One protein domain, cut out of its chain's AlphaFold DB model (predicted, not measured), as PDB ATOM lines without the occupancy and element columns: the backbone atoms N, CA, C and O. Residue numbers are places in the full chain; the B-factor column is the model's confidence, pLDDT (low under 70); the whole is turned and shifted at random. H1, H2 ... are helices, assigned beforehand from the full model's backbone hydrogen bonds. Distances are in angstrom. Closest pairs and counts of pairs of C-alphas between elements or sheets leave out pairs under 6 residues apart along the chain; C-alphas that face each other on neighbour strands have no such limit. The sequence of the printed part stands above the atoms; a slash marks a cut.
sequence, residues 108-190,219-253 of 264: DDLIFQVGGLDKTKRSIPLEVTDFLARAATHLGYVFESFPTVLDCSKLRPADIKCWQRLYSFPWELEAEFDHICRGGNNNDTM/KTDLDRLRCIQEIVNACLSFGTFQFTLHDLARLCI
ATOM      1  N   ASP A 108      -1.042  21.858  37.940       92.69
ATOM      2  CA  ASP A 108      -2.447  21.557  37.645       92.69
ATOM      3  C   ASP A 108      -3.251  21.429  38.950       92.69
ATOM      4  O   ASP A 108      -4.338  21.996  39.078       92.69
ATOM      5  N   ASP A 109      -2.692  20.743  39.947       92.00
ATOM      6  CA  ASP A 109      -3.311  20.600  41.263       92.00
ATOM      7  C   ASP A 109      -3.369  21.938  42.015       92.00
ATOM      8  O   ASP A 109      -4.369  22.205  42.682       92.00
ATOM      9  N   LEU A 110      -2.370  22.818  41.856       91.81
ATOM     10  CA  LEU A 110      -2.385  24.165  42.446       91.81
ATOM     11  C   LEU A 110      -3.542  24.993  41.884       91.81
ATOM     12  O   LEU A 110      -4.338  25.545  42.647       91.81
ATOM     13  N   ILE A 111      -3.686  25.035  40.554       93.88
ATOM     14  CA  ILE A 111      -4.814  25.718  39.903       93.88
ATOM     15  C   ILE A 111      -6.136  25.123  40.388       93.88
ATOM     16  O   ILE A 111      -7.077  25.857  40.698       93.88
ATOM     17  N   PHE A 112      -6.212  23.796  40.466       93.50
ATOM     18  CA  PHE A 112      -7.420  23.096  40.865       93.50
ATOM     19  C   PHE A 112      -7.837  23.423  42.307       93.50
ATOM     20  O   PHE A 112      -9.006  23.738  42.554       93.50
ATOM     21  N   GLN A 113      -6.891  23.376  43.248       92.69
ATOM     22  CA  GLN A 113      -7.125  23.599  44.675       92.69
ATOM     23  C   GLN A 113      -7.372  25.078  44.991       92.69
ATOM     24  O   GLN A 113      -8.411  25.411  45.562       92.69
ATOM     25  N   VAL A 114      -6.469  25.971  44.572       94.25
ATOM     26  CA  VAL A 114      -6.548  27.413  44.873       94.25
ATOM     27  C   VAL A 114      -7.676  28.076  44.086       94.25
ATOM     28  O   VAL A 114      -8.480  28.836  44.634       94.25
ATOM     29  N   GLY A 115      -7.786  27.756  42.797       93.62
ATOM     30  CA  GLY A 115      -8.862  28.250  41.944       93.62
ATOM     31  C   GLY A 115     -10.238  27.714  42.350       93.62
ATOM     32  O   GLY A 115     -11.271  28.349  42.101       93.62
ATOM     33  N   GLY A 116     -10.275  26.567  43.031       93.19
ATOM     34  CA  GLY A 116     -11.506  25.887  43.412       93.19
ATOM     35  C   GLY A 116     -12.337  25.542  42.181       93.19
ATOM     36  O   GLY A 116     -13.514  25.915  42.113       93.19
ATOM     37  N   LEU A 117     -11.692  24.906  41.197       91.19
ATOM     38  CA  LEU A 117     -12.365  24.362  40.020       91.19
ATOM     39  C   LEU A 117     -13.326  23.249  40.452       91.19
ATOM     40  O   LEU A 117     -13.040  22.461  41.356       91.19
ATOM     41  N   ASP A 118     -14.486  23.185  39.803       86.56
ATOM     42  CA  ASP A 118     -15.484  22.172  40.125       86.56
ATOM     43  C   ASP A 118     -14.953  20.781  39.750       86.56
ATOM     44  O   ASP A 118     -14.592  20.528  38.599       86.56
ATOM     45  N   LYS A 119     -14.937  19.850  40.714       78.50
ATOM     46  CA  LYS A 119     -14.632  18.438  40.439       78.50
ATOM     47  C   LYS A 119     -15.740  17.860  39.565       78.50
ATOM     48  O   LYS A 119     -16.816  17.527  40.061       78.50
ATOM     49  N   THR A 120     -15.483  17.727  38.267       81.50
ATOM     50  CA  THR A 120     -16.336  16.917  37.395       81.50
ATOM     51  C   THR A 120     -15.889  15.447  37.432       81.50
ATOM     52  O   THR A 120     -15.098  15.033  38.276       81.50
ATOM     53  N   LYS A 121     -16.412  14.624  36.514       85.62
ATOM     54  CA  LYS A 121     -15.980  13.232  36.320       85.62
ATOM     55  C   LYS A 121     -14.646  13.109  35.557       85.62
ATOM     56  O   LYS A 121     -14.191  11.987  35.350       85.62
ATOM     57  N   ARG A 122     -14.057  14.214  35.081       86.25
ATOM     58  CA  ARG A 122     -12.773  14.227  34.356       86.25
ATOM     59  C   ARG A 122     -11.586  14.305  35.323       86.25
ATOM     60  O   ARG A 122     -11.730  14.674  36.483       86.25
ATOM     61  N   SER A 123     -10.400  13.953  34.830       91.44
ATOM     62  CA  SER A 123      -9.143  14.112  35.570       91.44
ATOM     63  C   SER A 123      -8.770  15.589  35.737       91.44
ATOM     64  O   SER A 123      -9.012  16.373  34.818       91.44
ATOM     65  N   ILE A 124      -8.083  15.939  36.831       92.06
ATOM     66  CA  ILE A 124      -7.637  17.313  37.134       92.06
ATOM     67  C   ILE A 124      -6.923  17.990  35.949       92.06
ATOM     68  O   ILE A 124      -7.359  19.074  35.560       92.06
ATOM     69  N   PRO A 125      -5.939  17.363  35.268       91.50
ATOM     70  CA  PRO A 125      -5.261  18.024  34.153       91.50
ATOM     71  C   PRO A 125      -6.187  18.353  32.975       91.50
ATOM     72  O   PRO A 125      -5.943  19.318  32.257       91.50
ATOM     73  N   LEU A 126      -7.256  17.575  32.757       90.19
ATOM     74  CA  LEU A 126      -8.245  17.865  31.711       90.19
ATOM     75  C   LEU A 126      -9.143  19.036  32.114       90.19
ATOM     76  O   LEU A 126      -9.385  19.903  31.285       90.19
ATOM     77  N   GLU A 127      -9.573  19.102  33.377       92.62
ATOM     78  CA  GLU A 127     -10.342  20.243  33.896       92.62
ATOM     79  C   GLU A 127      -9.557  21.552  33.810       92.62
ATOM     80  O   GLU A 127     -10.090  22.569  33.359       92.62
ATOM     81  N   VAL A 128      -8.277  21.516  34.185       93.88
ATOM     82  CA  VAL A 128      -7.374  22.664  34.056       93.88
ATOM     83  C   VAL A 128      -7.188  23.030  32.585       93.88
ATOM     84  O   VAL A 128      -7.314  24.197  32.226       93.88
ATOM     85  N   THR A 129      -6.969  22.050  31.704       92.19
ATOM     86  CA  THR A 129      -6.792  22.329  30.270       92.19
ATOM     87  C   THR A 129      -8.059  22.936  29.648       92.19
ATOM     88  O   THR A 129      -7.958  23.915  28.911       92.19
ATOM     89  N   ASP A 130      -9.250  22.436  29.988       92.12
ATOM     90  CA  ASP A 130     -10.531  23.006  29.550       92.12
ATOM     91  C   ASP A 130     -10.727  24.434  30.087       92.12
ATOM     92  O   ASP A 130     -11.157  25.334  29.365       92.12
ATOM     93  N   PHE A 131     -10.379  24.677  31.354       94.69
ATOM     94  CA  PHE A 131     -10.405  26.010  31.960       94.69
ATOM     95  C   PHE A 131      -9.506  27.008  31.214       94.69
ATOM     96  O   PHE A 131      -9.965  28.102  30.862       94.69
ATOM     97  N   LEU A 132      -8.264  26.625  30.912       94.50
ATOM     98  CA  LEU A 132      -7.321  27.471  30.178       94.50
ATOM     99  C   LEU A 132      -7.756  27.677  28.717       94.50
ATOM    100  O   LEU A 132      -7.640  28.790  28.202       94.50
ATOM    101  N   ALA A 133      -8.327  26.658  28.064       92.19
ATOM    102  CA  ALA A 133      -8.846  26.759  26.698       92.19
ATOM    103  C   ALA A 133     -10.011  27.761  26.585       92.19
ATOM    104  O   ALA A 133     -10.018  28.603  25.677       92.19
ATOM    105  N   ARG A 134     -10.960  27.748  27.534       93.19
ATOM    106  CA  ARG A 134     -12.046  28.749  27.597       93.19
ATOM    107  C   ARG A 134     -11.510  30.163  27.824       93.19
ATOM    108  O   ARG A 134     -11.991  31.110  27.196       93.19
ATOM    109  N   ALA A 135     -10.508  30.321  28.694       94.88
ATOM    110  CA  ALA A 135      -9.872  31.612  28.958       94.88
ATOM    111  C   ALA A 135      -9.169  32.173  27.715       94.88
ATOM    112  O   ALA A 135      -9.371  33.329  27.345       94.88
ATOM    113  N   ALA A 136      -8.414  31.340  27.012       92.94
ATOM    114  CA  ALA A 136      -7.715  31.751  25.809       92.94
ATOM    115  C   ALA A 136      -8.678  32.052  24.646       92.94
ATOM    116  O   ALA A 136      -8.539  33.075  23.972       92.94
ATOM    117  N   THR A 137      -9.739  31.253  24.490       91.38
ATOM    118  CA  THR A 137     -10.825  31.545  23.539       91.38
ATOM    119  C   THR A 137     -11.485  32.894  23.846       91.38
ATOM    120  O   THR A 137     -11.761  33.678  22.938       91.38
ATOM    121  N   HIS A 138     -11.704  33.212  25.126       91.94
ATOM    122  CA  HIS A 138     -12.258  34.502  25.546       91.94
ATOM    123  C   HIS A 138     -11.349  35.692  25.199       91.94
ATOM    124  O   HIS A 138     -11.844  36.769  24.855       91.94
ATOM    125  N   LEU A 139     -10.033  35.500  25.266       92.19
ATOM    126  CA  LEU A 139      -9.041  36.512  24.903       92.19
ATOM    127  C   LEU A 139      -8.847  36.654  23.385       92.19
ATOM    128  O   LEU A 139      -8.286  37.655  22.943       92.19
ATOM    129  N   GLY A 140      -9.380  35.716  22.599       90.56
ATOM    130  CA  GLY A 140      -9.310  35.727  21.140       90.56
ATOM    131  C   GLY A 140      -8.106  34.981  20.571       90.56
ATOM    132  O   GLY A 140      -7.777  35.195  19.406       90.56
ATOM    133  N   TYR A 141      -7.462  34.115  21.357       89.44
ATOM    134  CA  TYR A 141      -6.475  33.186  20.815       89.44
ATOM    135  C   TYR A 141      -7.156  32.279  19.783       89.44
ATOM    136  O   TYR A 141      -8.217  31.705  20.041       89.44
ATOM    137  N   VAL A 142      -6.562  32.199  18.593       81.06
ATOM    138  CA  VAL A 142      -7.029  31.341  17.501       81.06
ATOM    139  C   VAL A 142      -6.189  30.076  17.507       81.06
ATOM    140  O   VAL A 142      -4.964  30.136  17.491       81.06
ATOM    141  N   PHE A 143      -6.863  28.934  17.519       74.88
ATOM    142  CA  PHE A 143      -6.222  27.631  17.602       74.88
ATOM    143  C   PHE A 143      -6.309  26.933  16.262       74.88
ATOM    144  O   PHE A 143      -7.398  26.573  15.817       74.88
ATOM    145  N   GLU A 144      -5.163  26.746  15.615       70.12
ATOM    146  CA  GLU A 144      -5.114  26.095  14.305       70.12
ATOM    147  C   GLU A 144      -5.360  24.584  14.403       70.12
ATOM    148  O   GLU A 144      -5.897  23.980  13.479       70.12
ATOM    149  N   SER A 145      -5.007  23.960  15.531       64.19
ATOM    150  CA  SER A 145      -5.172  22.518  15.727       64.19
ATOM    151  C   SER A 145      -5.346  22.170  17.202       64.19
ATOM    152  O   SER A 145      -4.395  21.881  17.923       64.19
ATOM    153  N   PHE A 146      -6.589  22.176  17.675       61.81
ATOM    154  CA  PHE A 146      -6.876  21.544  18.954       61.81
ATOM    155  C   PHE A 146      -7.161  20.054  18.781       61.81
ATOM    156  O   PHE A 146      -7.801  19.653  17.804       61.81
ATOM    157  N   PRO A 147      -6.788  19.227  19.773       64.56
ATOM    158  CA  PRO A 147      -7.481  17.969  19.970       64.56
ATOM    159  C   PRO A 147      -8.978  18.282  20.082       64.56
ATOM    160  O   PRO A 147      -9.366  19.152  20.860       64.56
ATOM    161  N   THR A 148      -9.828  17.561  19.354       64.69
ATOM    162  CA  THR A 148     -11.300  17.725  19.321       64.69
ATOM    163  C   THR A 148     -12.006  17.554  20.677       64.69
ATOM    164  O   THR A 148     -13.232  17.559  20.749       64.69
ATOM    165  N   VAL A 149     -11.246  17.387  21.757       79.25
ATOM    166  CA  VAL A 149     -11.692  17.043  23.107       79.25
ATOM    167  C   VAL A 149     -11.750  18.265  24.034       79.25
ATOM    168  O   VAL A 149     -12.409  18.193  25.072       79.25
ATOM    169  N   LEU A 150     -11.091  19.375  23.677       84.06
ATOM    170  CA  LEU A 150     -11.011  20.556  24.538       84.06
ATOM    171  C   LEU A 150     -12.287  21.394  24.501       84.06
ATOM    172  O   LEU A 150     -12.865  21.648  23.441       84.06
ATOM    173  N   ASP A 151     -12.709  21.851  25.676       87.88
ATOM    174  CA  ASP A 151     -13.841  22.759  25.804       87.88
ATOM    175  C   ASP A 151     -13.429  24.205  25.483       87.88
ATOM    176  O   ASP A 151     -12.950  24.947  26.336       87.88
ATOM    177  N   CYS A 152     -13.670  24.624  24.242       88.56
ATOM    178  CA  CYS A 152     -13.477  26.006  23.789       88.56
ATOM    179  C   CYS A 152     -14.755  26.854  23.917       88.56
ATOM    180  O   CYS A 152     -14.973  27.793  23.145       88.56
ATOM    181  N   SER A 153     -15.663  26.508  24.835       91.06
ATOM    182  CA  SER A 153     -16.858  27.314  25.083       91.06
ATOM    183  C   SER A 153     -16.522  28.672  25.718       91.06
ATOM    184  O   SER A 153     -15.378  29.013  26.023       91.06
ATOM    185  N   LYS A 154     -17.544  29.516  25.878       91.12
ATOM    186  CA  LYS A 154     -17.375  30.839  26.489       91.12
ATOM    187  C   LYS A 154     -16.972  30.706  27.958       91.12
ATOM    188  O   LYS A 154     -17.468  29.825  28.659       91.12
ATOM    189  N   LEU A 155     -16.167  31.656  28.433       92.38
ATOM    190  CA  LEU A 155     -15.771  31.758  29.836       92.38
ATOM    191  C   LEU A 155     -16.996  31.738  30.763       92.38
ATOM    192  O   LEU A 155     -17.921  32.546  30.613       92.38
ATOM    193  N   ARG A 156     -17.008  30.806  31.716       93.56
ATOM    194  CA  ARG A 156     -18.126  30.611  32.645       93.56
ATOM    195  C   ARG A 156     -17.969  31.529  33.862       93.56
ATOM    196  O   ARG A 156     -16.850  31.885  34.228       93.56
ATOM    197  N   PRO A 157     -19.061  31.848  34.582       93.06
ATOM    198  CA  PRO A 157     -18.965  32.576  35.848       93.06
ATOM    199  C   PRO A 157     -18.082  31.878  36.895       93.06
ATOM    200  O   PRO A 157     -17.429  32.551  37.688       93.06
ATOM    201  N   ALA A 158     -18.049  30.540  36.891       94.00
ATOM    202  CA  ALA A 158     -17.162  29.755  37.749       94.00
ATOM    203  C   ALA A 158     -15.682  29.961  37.389       94.00
ATOM    204  O   ALA A 158     -14.862  30.142  38.282       94.00
ATOM    205  N   ASP A 159     -15.356  30.033  36.093       95.06
ATOM    206  CA  ASP A 159     -13.988  30.277  35.629       95.06
ATOM    207  C   ASP A 159     -13.512  31.682  36.055       95.06
ATOM    208  O   ASP A 159     -12.384  31.844  36.503       95.06
ATOM    209  N   ILE A 160     -14.385  32.696  36.006       93.75
ATOM    210  CA  ILE A 160     -14.063  34.053  36.492       93.75
ATOM    211  C   ILE A 160     -13.751  34.038  37.993       93.75
ATOM    212  O   ILE A 160     -12.765  34.628  38.426       93.75
ATOM    213  N   LYS A 161     -14.566  33.342  38.798       94.62
ATOM    214  CA  LYS A 161     -14.304  33.197  40.239       94.62
ATOM    215  C   LYS A 161     -12.995  32.454  40.508       94.62
ATOM    216  O   LYS A 161     -12.300  32.808  41.452       94.62
ATOM    217  N   CYS A 162     -12.663  31.459  39.686       95.56
ATOM    218  CA  CYS A 162     -11.387  30.751  39.748       95.56
ATOM    219  C   CYS A 162     -10.210  31.715  39.534       95.56
ATOM    220  O   CYS A 162      -9.357  31.825  40.411       95.56
ATOM    221  N   TRP A 163     -10.223  32.508  38.455       96.25
ATOM    222  CA  TRP A 163      -9.201  33.538  38.209       96.25
ATOM    223  C   TRP A 163      -9.088  34.551  39.353       96.25
ATOM    224  O   TRP A 163      -7.985  34.883  39.774       96.25
ATOM    225  N   GLN A 164     -10.216  34.999  39.912       94.69
ATOM    226  CA  GLN A 164     -10.223  35.920  41.055       94.69
ATOM    227  C   GLN A 164      -9.610  35.309  42.320       94.69
ATOM    228  O   GLN A 164      -8.926  36.011  43.063       94.69
ATOM    229  N   ARG A 165      -9.842  34.016  42.574       95.38
ATOM    230  CA  ARG A 165      -9.236  33.299  43.705       95.38
ATOM    231  C   ARG A 165      -7.739  33.118  43.513       95.38
ATOM    232  O   ARG A 165      -7.001  33.425  44.438       95.38
ATOM    233  N   LEU A 166      -7.306  32.711  42.317       95.31
ATOM    234  CA  LEU A 166      -5.885  32.632  41.969       95.31
ATOM    235  C   LEU A 166      -5.205  33.987  42.161       95.31
ATOM    236  O   LEU A 166      -4.154  34.062  42.774       95.31
ATOM    237  N   TYR A 167      -5.831  35.071  41.707       95.06
ATOM    238  CA  TYR A 167      -5.308  36.424  41.880       95.06
ATOM    239  C   TYR A 167      -5.232  36.890  43.333       95.06
ATOM    240  O   TYR A 167      -4.282  37.560  43.723       95.06
ATOM    241  N   SER A 168      -6.237  36.549  44.137       93.94
ATOM    242  CA  SER A 168      -6.295  36.954  45.546       93.94
ATOM    243  C   SER A 168      -5.406  36.095  46.451       93.94
ATOM    244  O   SER A 168      -5.258  36.422  47.629       93.94
ATOM    245  N   PHE A 169      -4.862  34.987  45.940       92.69
ATOM    246  CA  PHE A 169      -3.995  34.108  46.709       92.69
ATOM    247  C   PHE A 169      -2.640  34.792  46.961       92.69
ATOM    248  O   PHE A 169      -2.069  35.365  46.028       92.69
ATOM    249  N   PRO A 170      -2.123  34.770  48.203       89.31
ATOM    250  CA  PRO A 170      -0.912  35.491  48.577       89.31
ATOM    251  C   PRO A 170       0.352  34.727  48.150       89.31
ATOM    252  O   PRO A 170       1.121  34.263  48.993       89.31
ATOM    253  N   TRP A 171       0.573  34.596  46.837       87.19
ATOM    254  CA  TRP A 171       1.728  33.895  46.254       87.19
ATOM    255  C   TRP A 171       3.070  34.409  46.782       87.19
ATOM    256  O   TRP A 171       4.037  33.662  46.841       87.19
ATOM    257  N   GLU A 172       3.132  35.676  47.193       80.25
ATOM    258  CA  GLU A 172       4.322  36.303  47.760       80.25
ATOM    259  C   GLU A 172       4.792  35.699  49.095       80.25
ATOM    260  O   GLU A 172       5.940  35.906  49.485       80.25
ATOM    261  N   LEU A 173       3.918  34.985  49.812       80.62
ATOM    262  CA  LEU A 173       4.266  34.322  51.072       80.62
ATOM    263  C   LEU A 173       4.814  32.910  50.855       80.62
ATOM    264  O   LEU A 173       5.451  32.354  51.751       80.62
ATOM    265  N   GLU A 174       4.589  32.344  49.672       77.56
ATOM    266  CA  GLU A 174       5.050  31.011  49.326       77.56
ATOM    267  C   GLU A 174       6.527  31.064  48.934       77.56
ATOM    268  O   GLU A 174       6.911  31.643  47.915       77.56
ATOM    269  N   ALA A 175       7.378  30.427  49.742       76.81
ATOM    270  CA  ALA A 175       8.829  30.433  49.543       76.81
ATOM    271  C   ALA A 175       9.245  29.890  48.165       76.81
ATOM    272  O   ALA A 175      10.276  30.292  47.623       76.81
ATOM    273  N   GLU A 176       8.436  29.000  47.588       75.81
ATOM    274  CA  GLU A 176       8.646  28.461  46.247       75.81
ATOM    275  C   GLU A 176       8.580  29.546  45.166       75.81
ATOM    276  O   GLU A 176       9.354  29.496  44.216       75.81
ATOM    277  N   PHE A 177       7.747  30.574  45.336       80.88
ATOM    278  CA  PHE A 177       7.523  31.619  44.334       80.88
ATOM    279  C   PHE A 177       8.338  32.897  44.598       80.88
ATOM    280  O   PHE A 177       8.346  33.809  43.770       80.88
ATOM    281  N   ASP A 178       9.102  32.959  45.696       80.62
ATOM    282  CA  ASP A 178       9.913  34.133  46.063       80.62
ATOM    283  C   ASP A 178      10.920  34.513  44.955       80.62
ATOM    284  O   ASP A 178      11.182  35.689  44.694       80.62
ATOM    285  N   HIS A 179      11.444  33.522  44.227       79.75
ATOM    286  CA  HIS A 179      12.370  33.753  43.114       79.75
ATOM    287  C   HIS A 179      11.720  34.453  41.906       79.75
ATOM    288  O   HIS A 179      12.404  35.182  41.185       79.75
ATOM    289  N   ILE A 180      10.410  34.283  41.718       80.00
ATOM    290  CA  ILE A 180       9.629  34.881  40.628       80.00
ATOM    291  C   ILE A 180       9.325  36.342  40.970       80.00
ATOM    292  O   ILE A 180       9.520  37.236  40.145       80.00
ATOM    293  N   CYS A 181       8.943  36.599  42.223       75.06
ATOM    294  CA  CYS A 181       8.646  37.937  42.736       75.06
ATOM    295  C   CYS A 181       9.899  38.829  42.834       75.06
ATOM    296  O   CYS A 181       9.844  40.036  42.600       75.06
ATOM    297  N   ARG A 182      11.069  38.261  43.161       74.00
ATOM    298  CA  ARG A 182      12.307  39.044  43.362       74.00
ATOM    299  C   ARG A 182      13.037  39.451  42.086       74.00
ATOM    300  O   ARG A 182      13.924  40.298  42.162       74.00
ATOM    301  N   GLY A 183      12.695  38.870  40.937       66.56
ATOM    302  CA  GLY A 183      13.362  39.166  39.666       66.56
ATOM    303  C   GLY A 183      13.024  40.539  39.070       66.56
ATOM    304  O   GLY A 183      13.729  41.005  38.176       66.56
ATOM    305  N   GLY A 184      11.957  41.192  39.543       63.22
ATOM    306  CA  GLY A 184      11.497  42.481  39.026       63.22
ATOM    307  C   GLY A 184      12.204  43.682  39.652       63.22
ATOM    308  O   GLY A 184      12.389  43.749  40.869       63.22
ATOM    309  N   ASN A 185      12.539  44.683  38.838       64.69
ATOM    310  CA  ASN A 185      13.011  45.964  39.357       64.69
ATOM    311  C   ASN A 185      11.893  46.639  40.172       64.69
ATOM    312  O   ASN A 185      10.733  46.664  39.769       64.69
ATOM    313  N   ASN A 186      12.245  47.248  41.309       61.72
ATOM    314  CA  ASN A 186      11.291  47.863  42.249       61.72
ATOM    315  C   ASN A 186      10.461  49.036  41.682       61.72
ATOM    316  O   ASN A 186       9.586  49.535  42.383       61.72
ATOM    317  N   ASN A 187      10.725  49.474  40.449       66.12
ATOM    318  CA  ASN A 187      10.093  50.642  39.830       66.12
ATOM    319  C   ASN A 187       9.129  50.275  38.690       66.12
ATOM    320  O   ASN A 187       8.668  51.165  37.976       66.12
ATOM    321  N   ASP A 188       8.837  48.990  38.495       70.00
ATOM    322  CA  ASP A 188       7.963  48.546  37.415       70.00
ATOM    323  C   ASP A 188       6.500  48.821  37.797       70.00
ATOM    324  O   ASP A 188       5.880  48.056  38.529       70.00
ATOM    325  N   THR A 189       5.935  49.930  37.320       78.75
ATOM    326  CA  THR A 189       4.477  50.113  37.242       78.75
ATOM    327  C   THR A 189       4.028  49.725  35.835       78.75
ATOM    328  O   THR A 189       4.627  50.163  34.850       78.75
ATOM    329  N   MET A 190       2.979  48.910  35.716       81.00
ATOM    330  CA  MET A 190       2.411  48.527  34.419       81.00
ATOM    331  C   MET A 190       1.017  49.120  34.276       81.00
ATOM    332  O   MET A 190       0.125  48.841  35.076       81.00
ATOM    333  N   LYS A 219       3.065  47.067  42.530       88.06
ATOM    334  CA  LYS A 219       4.112  46.043  42.489       88.06
ATOM    335  C   LYS A 219       3.581  44.675  42.942       88.06
ATOM    336  O   LYS A 219       3.920  43.660  42.343       88.06
ATOM    337  N   THR A 220       2.742  44.656  43.974       89.38
ATOM    338  CA  THR A 220       2.187  43.429  44.561       89.38
ATOM    339  C   THR A 220       1.309  42.687  43.555       89.38
ATOM    340  O   THR A 220       1.439  41.479  43.373       89.38
ATOM    341  N   ASP A 221       0.442  43.419  42.864       91.56
ATOM    342  CA  ASP A 221      -0.433  42.937  41.805       91.56
ATOM    343  C   ASP A 221       0.388  42.352  40.653       91.56
ATOM    344  O   ASP A 221       0.069  41.280  40.136       91.56
ATOM    345  N   LEU A 222       1.476  43.023  40.266       91.19
ATOM    346  CA  LEU A 222       2.380  42.533  39.229       91.19
ATOM    347  C   LEU A 222       3.096  41.246  39.622       91.19
ATOM    348  O   LEU A 222       3.164  40.327  38.804       91.19
ATOM    349  N   ASP A 223       3.603  41.164  40.847       89.94
ATOM    350  CA  ASP A 223       4.279  39.968  41.343       89.94
ATOM    351  C   ASP A 223       3.303  38.780  41.388       89.94
ATOM    352  O   ASP A 223       3.612  37.703  40.876       89.94
ATOM    353  N   ARG A 224       2.060  38.996  41.837       92.38
ATOM    354  CA  ARG A 224       1.000  37.974  41.786       92.38
ATOM    355  C   ARG A 224       0.671  37.535  40.362       92.38
ATOM    356  O   ARG A 224       0.547  36.338  40.105       92.38
ATOM    357  N   LEU A 225       0.543  38.473  39.421       93.94
ATOM    358  CA  LEU A 225       0.290  38.133  38.017       93.94
ATOM    359  C   LEU A 225       1.451  37.356  37.394       93.94
ATOM    360  O   LEU A 225       1.189  36.466  36.587       93.94
ATOM    361  N   ARG A 226       2.705  37.649  37.762       92.31
ATOM    362  CA  ARG A 226       3.884  36.886  37.319       92.31
ATOM    363  C   ARG A 226       3.845  35.450  37.836       92.31
ATOM    364  O   ARG A 226       4.020  34.534  37.040       92.31
ATOM    365  N   CYS A 227       3.525  35.247  39.115       92.56
ATOM    366  CA  CYS A 227       3.356  33.902  39.672       92.56
ATOM    367  C   CYS A 227       2.264  33.126  38.931       92.56
ATOM    368  O   CYS A 227       2.489  32.007  38.475       92.56
ATOM    369  N   ILE A 228       1.099  33.747  38.728       95.06
ATOM    370  CA  ILE A 228       0.001  33.118  37.985       95.06
ATOM    371  C   ILE A 228       0.434  32.805  36.557       95.06
ATOM    372  O   ILE A 228       0.136  31.717  36.078       95.06
ATOM    373  N   GLN A 229       1.144  33.717  35.889       94.81
ATOM    374  CA  GLN A 229       1.653  33.520  34.534       94.81
ATOM    375  C   GLN A 229       2.529  32.280  34.429       94.81
ATOM    376  O   GLN A 229       2.354  31.497  33.498       94.81
ATOM    377  N   GLU A 230       3.445  32.097  35.371       92.25
ATOM    378  CA  GLU A 230       4.316  30.933  35.396       92.25
ATOM    379  C   GLU A 230       3.526  29.644  35.610       92.25
ATOM    380  O   GLU A 230       3.635  28.728  34.795       92.25
ATOM    381  N   ILE A 231       2.655  29.615  36.624       93.06
ATOM    382  CA  ILE A 231       1.811  28.459  36.944       93.06
ATOM    383  C   ILE A 231       0.972  28.058  35.724       93.06
ATOM    384  O   ILE A 231       1.005  26.907  35.284       93.06
ATOM    385  N   VAL A 232       0.233  29.002  35.134       94.56
ATOM    386  CA  VAL A 232      -0.684  28.680  34.031       94.56
ATOM    387  C   VAL A 232       0.067  28.307  32.763       94.56
ATOM    388  O   VAL A 232      -0.366  27.390  32.071       94.56
ATOM    389  N   ASN A 233       1.194  28.959  32.461       93.06
ATOM    390  CA  ASN A 233       1.981  28.626  31.277       93.06
ATOM    391  C   ASN A 233       2.716  27.290  31.438       93.06
ATOM    392  O   ASN A 233       2.884  26.586  30.444       93.06
ATOM    393  N   ALA A 234       3.087  26.898  32.659       91.38
ATOM    394  CA  ALA A 234       3.610  25.565  32.948       91.38
ATOM    395  C   ALA A 234       2.531  24.472  32.820       91.38
ATOM    396  O   ALA A 234       2.834  23.338  32.442       91.38
ATOM    397  N   CYS A 235       1.263  24.816  33.066       91.19
ATOM    398  CA  CYS A 235       0.123  23.943  32.795       91.19
ATOM    399  C   CYS A 235      -0.216  23.822  31.305       91.19
ATOM    400  O   CYS A 235      -0.931  22.895  30.935       91.19
ATOM    401  N   LEU A 236       0.250  24.698  30.414       88.25
ATOM    402  CA  LEU A 236      -0.062  24.575  28.987       88.25
ATOM    403  C   LEU A 236       0.769  23.467  28.331       88.25
ATOM    404  O   LEU A 236       1.965  23.314  28.569       88.25
ATOM    405  N   SER A 237       0.134  22.676  27.462       77.19
ATOM    406  CA  SER A 237       0.872  21.754  26.602       77.19
ATOM    407  C   SER A 237       1.676  22.538  25.559       77.19
ATOM    408  O   SER A 237       1.232  23.572  25.046       77.19
ATOM    409  N   PHE A 238       2.876  22.036  25.253       56.41
ATOM    410  CA  PHE A 238       3.828  22.668  24.340       56.41
ATOM    411  C   PHE A 238       3.178  23.129  23.025       56.41
ATOM    412  O   PHE A 238       2.528  22.344  22.337       56.41
ATOM    413  N   GLY A 239       3.419  24.393  22.661       57.88
ATOM    414  CA  GLY A 239       3.103  24.941  21.337       57.88
ATOM    415  C   GLY A 239       1.678  25.458  21.143       57.88
ATOM    416  O   GLY A 239       1.334  25.828  20.027       57.88
ATOM    417  N   THR A 240       0.853  25.503  22.190       70.88
ATOM    418  CA  THR A 240      -0.539  25.958  22.062       70.88
ATOM    419  C   THR A 240      -0.644  27.485  22.096       70.88
ATOM    420  O   THR A 240      -1.171  28.082  21.162       70.88
ATOM    421  N   PHE A 241      -0.163  28.126  23.163       85.88
ATOM    422  CA  PHE A 241      -0.143  29.580  23.373       85.88
ATOM    423  C   PHE A 241       0.592  29.890  24.686       85.88
ATOM    424  O   PHE A 241       0.987  28.974  25.406       85.88
ATOM    425  N   GLN A 242       0.790  31.170  24.998       91.94
ATOM    426  CA  GLN A 242       1.280  31.615  26.304       91.94
ATOM    427  C   GLN A 242       0.462  32.815  26.757       91.94
ATOM    428  O   GLN A 242       0.283  33.759  25.990       91.94
ATOM    429  N   PHE A 243      -0.011  32.791  27.999       94.19
ATOM    430  CA  PHE A 243      -0.644  33.957  28.595       94.19
ATOM    431  C   PHE A 243       0.406  35.026  28.874       94.19
ATOM    432  O   PHE A 243       1.478  34.747  29.427       94.19
ATOM    433  N   THR A 244       0.077  36.261  28.518       94.62
ATOM    434  CA  THR A 244       0.841  37.451  28.895       94.62
ATOM    435  C   THR A 244       0.316  38.039  30.209       94.62
ATOM    436  O   THR A 244      -0.813  37.769  30.619       94.62
ATOM    437  N   LEU A 245       1.088  38.916  30.860       94.06
ATOM    438  CA  LEU A 245       0.595  39.666  32.027       94.06
ATOM    439  C   LEU A 245      -0.657  40.497  31.698       94.06
ATOM    440  O   LEU A 245      -1.554  40.624  32.528       94.06
ATOM    441  N   HIS A 246      -0.753  41.023  30.470       92.75
ATOM    442  CA  HIS A 246      -1.926  41.776  30.008       92.75
ATOM    443  C   HIS A 246      -3.175  40.894  29.933       92.75
ATOM    444  O   HIS A 246      -4.250  41.303  30.375       92.75
ATOM    445  N   ASP A 247      -3.024  39.666  29.439       94.69
ATOM    446  CA  ASP A 247      -4.104  38.681  29.388       94.69
ATOM    447  C   ASP A 247      -4.623  38.341  30.783       94.69
ATOM    448  O   ASP A 247      -5.832  38.344  31.021       94.69
ATOM    449  N   LEU A 248      -3.711  38.094  31.722       95.75
ATOM    450  CA  LEU A 248      -4.066  37.744  33.094       95.75
ATOM    451  C   LEU A 248      -4.701  38.914  33.833       95.75
ATOM    452  O   LEU A 248      -5.699  38.714  34.518       95.75
ATOM    453  N   ALA A 249      -4.212  40.138  33.632       94.00
ATOM    454  CA  ALA A 249      -4.853  41.331  34.173       94.00
ATOM    455  C   ALA A 249      -6.295  41.478  33.656       94.00
ATOM    456  O   ALA A 249      -7.195  41.813  34.424       94.00
ATOM    457  N   ARG A 250      -6.555  41.151  32.381       91.75
ATOM    458  CA  ARG A 250      -7.918  41.145  31.810       91.75
ATOM    459  C   ARG A 250      -8.825  40.062  32.386       91.75
ATOM    460  O   ARG A 250     -10.039  40.265  32.412       91.75
ATOM    461  N   LEU A 251      -8.268  38.922  32.784       93.50
ATOM    462  CA  LEU A 251      -9.022  37.795  33.342       93.50
ATOM    463  C   LEU A 251      -9.278  37.949  34.847       93.50
ATOM    464  O   LEU A 251     -10.366  37.623  35.322       93.50
ATOM    465  N   CYS A 252      -8.286  38.443  35.586       93.38
ATOM    466  CA  CYS A 252      -8.282  38.467  37.045       93.38
ATOM    467  C   CYS A 252      -8.916  39.733  37.623       93.38
ATOM    468  O   CYS A 252      -9.606  39.665  38.641       93.38
ATOM    469  N   ILE A 253      -8.697  40.884  36.980       88.00
ATOM    470  CA  ILE A 253      -9.074  42.178  37.541       88.00
ATOM    471  C   ILE A 253     -10.452  42.551  37.001       88.00
ATOM    472  O   ILE A 253     -10.599  42.836  35.806       88.00
TER     473      ILE A 253
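AT A GLANCE: This is residues 108 to 190 and 219 to 253 of the 264 residues of the protein "Aste57867_19184 protein" of Aphanomyces stellatus (UniProt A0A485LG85). Crossed helices make a compact body: the centres of H2, H3 and H5 form a triangle, with H1 packed on one side of it and H6 on the other. Little H4 packs on H5 toward one end of the elongated outline, and H2 and the long link after it lie toward the other. The printed part has 118 residues with six named helices, H1 to H6 in chain order, and no named strand; the class is all helix. The radius of gyration of the C-alphas is 14.2 A, and the spans are 44 by 28 by 25 A.

IN THESE COORDINATES: Find C-alpha 108 at (-2.447, 21.557, 37.645), where H1, residues 108 to 115, begins. H2, residues 124 to 139, runs 22.8 A, and H3, residues 157 to 168, runs 16.5 A. H4 is residues 178 to 181. H5, residues 219 to 235, runs 24.5 A from (4.112, 46.043, 42.489). H6, residues 245 to 252, ends at (-8.282, 38.467, 37.045).

HOW THE PARTS SIT: Start from H5, the hub. H6 touches its residues 222 to 229, about perpendicular at 88 degrees, the closest C-alphas being those of Leu 225 and Leu 245, 6.2 A apart. H4 touches H5 at Cys 181 and Asp 223, their closest C-alphas, 5.0 A apart. H2 and H5 only just touch, with 3 pairs of C-alphas within 8 A, the closest being Thr 129 and Cys 235 at 7.5 A. Look next at Gly 115 and Cys 162: their C-alphas, the closest of H1 and H3, are 4.2 A apart, and these helices touch about perpendicular at 89 degrees. H4 and H6 are apart. Every O i to N i+4 pair is within hydrogen-bond range in H1, H2, H3, H5 and H6; H4 is too short for one.

THE WHOLE: The C-alphas of Lys 121 and Asn 187 are the two farthest apart, at 45.7 A. Residues 191 to 218 are not printed, and C-alphas 190 and 219 stand 8.6 A apart across the cut. The link from H2 to H3, residues 140 to 156, is long. Confidence is under 70 at residues 145 to 148, 183 to 187 and 238 to 239.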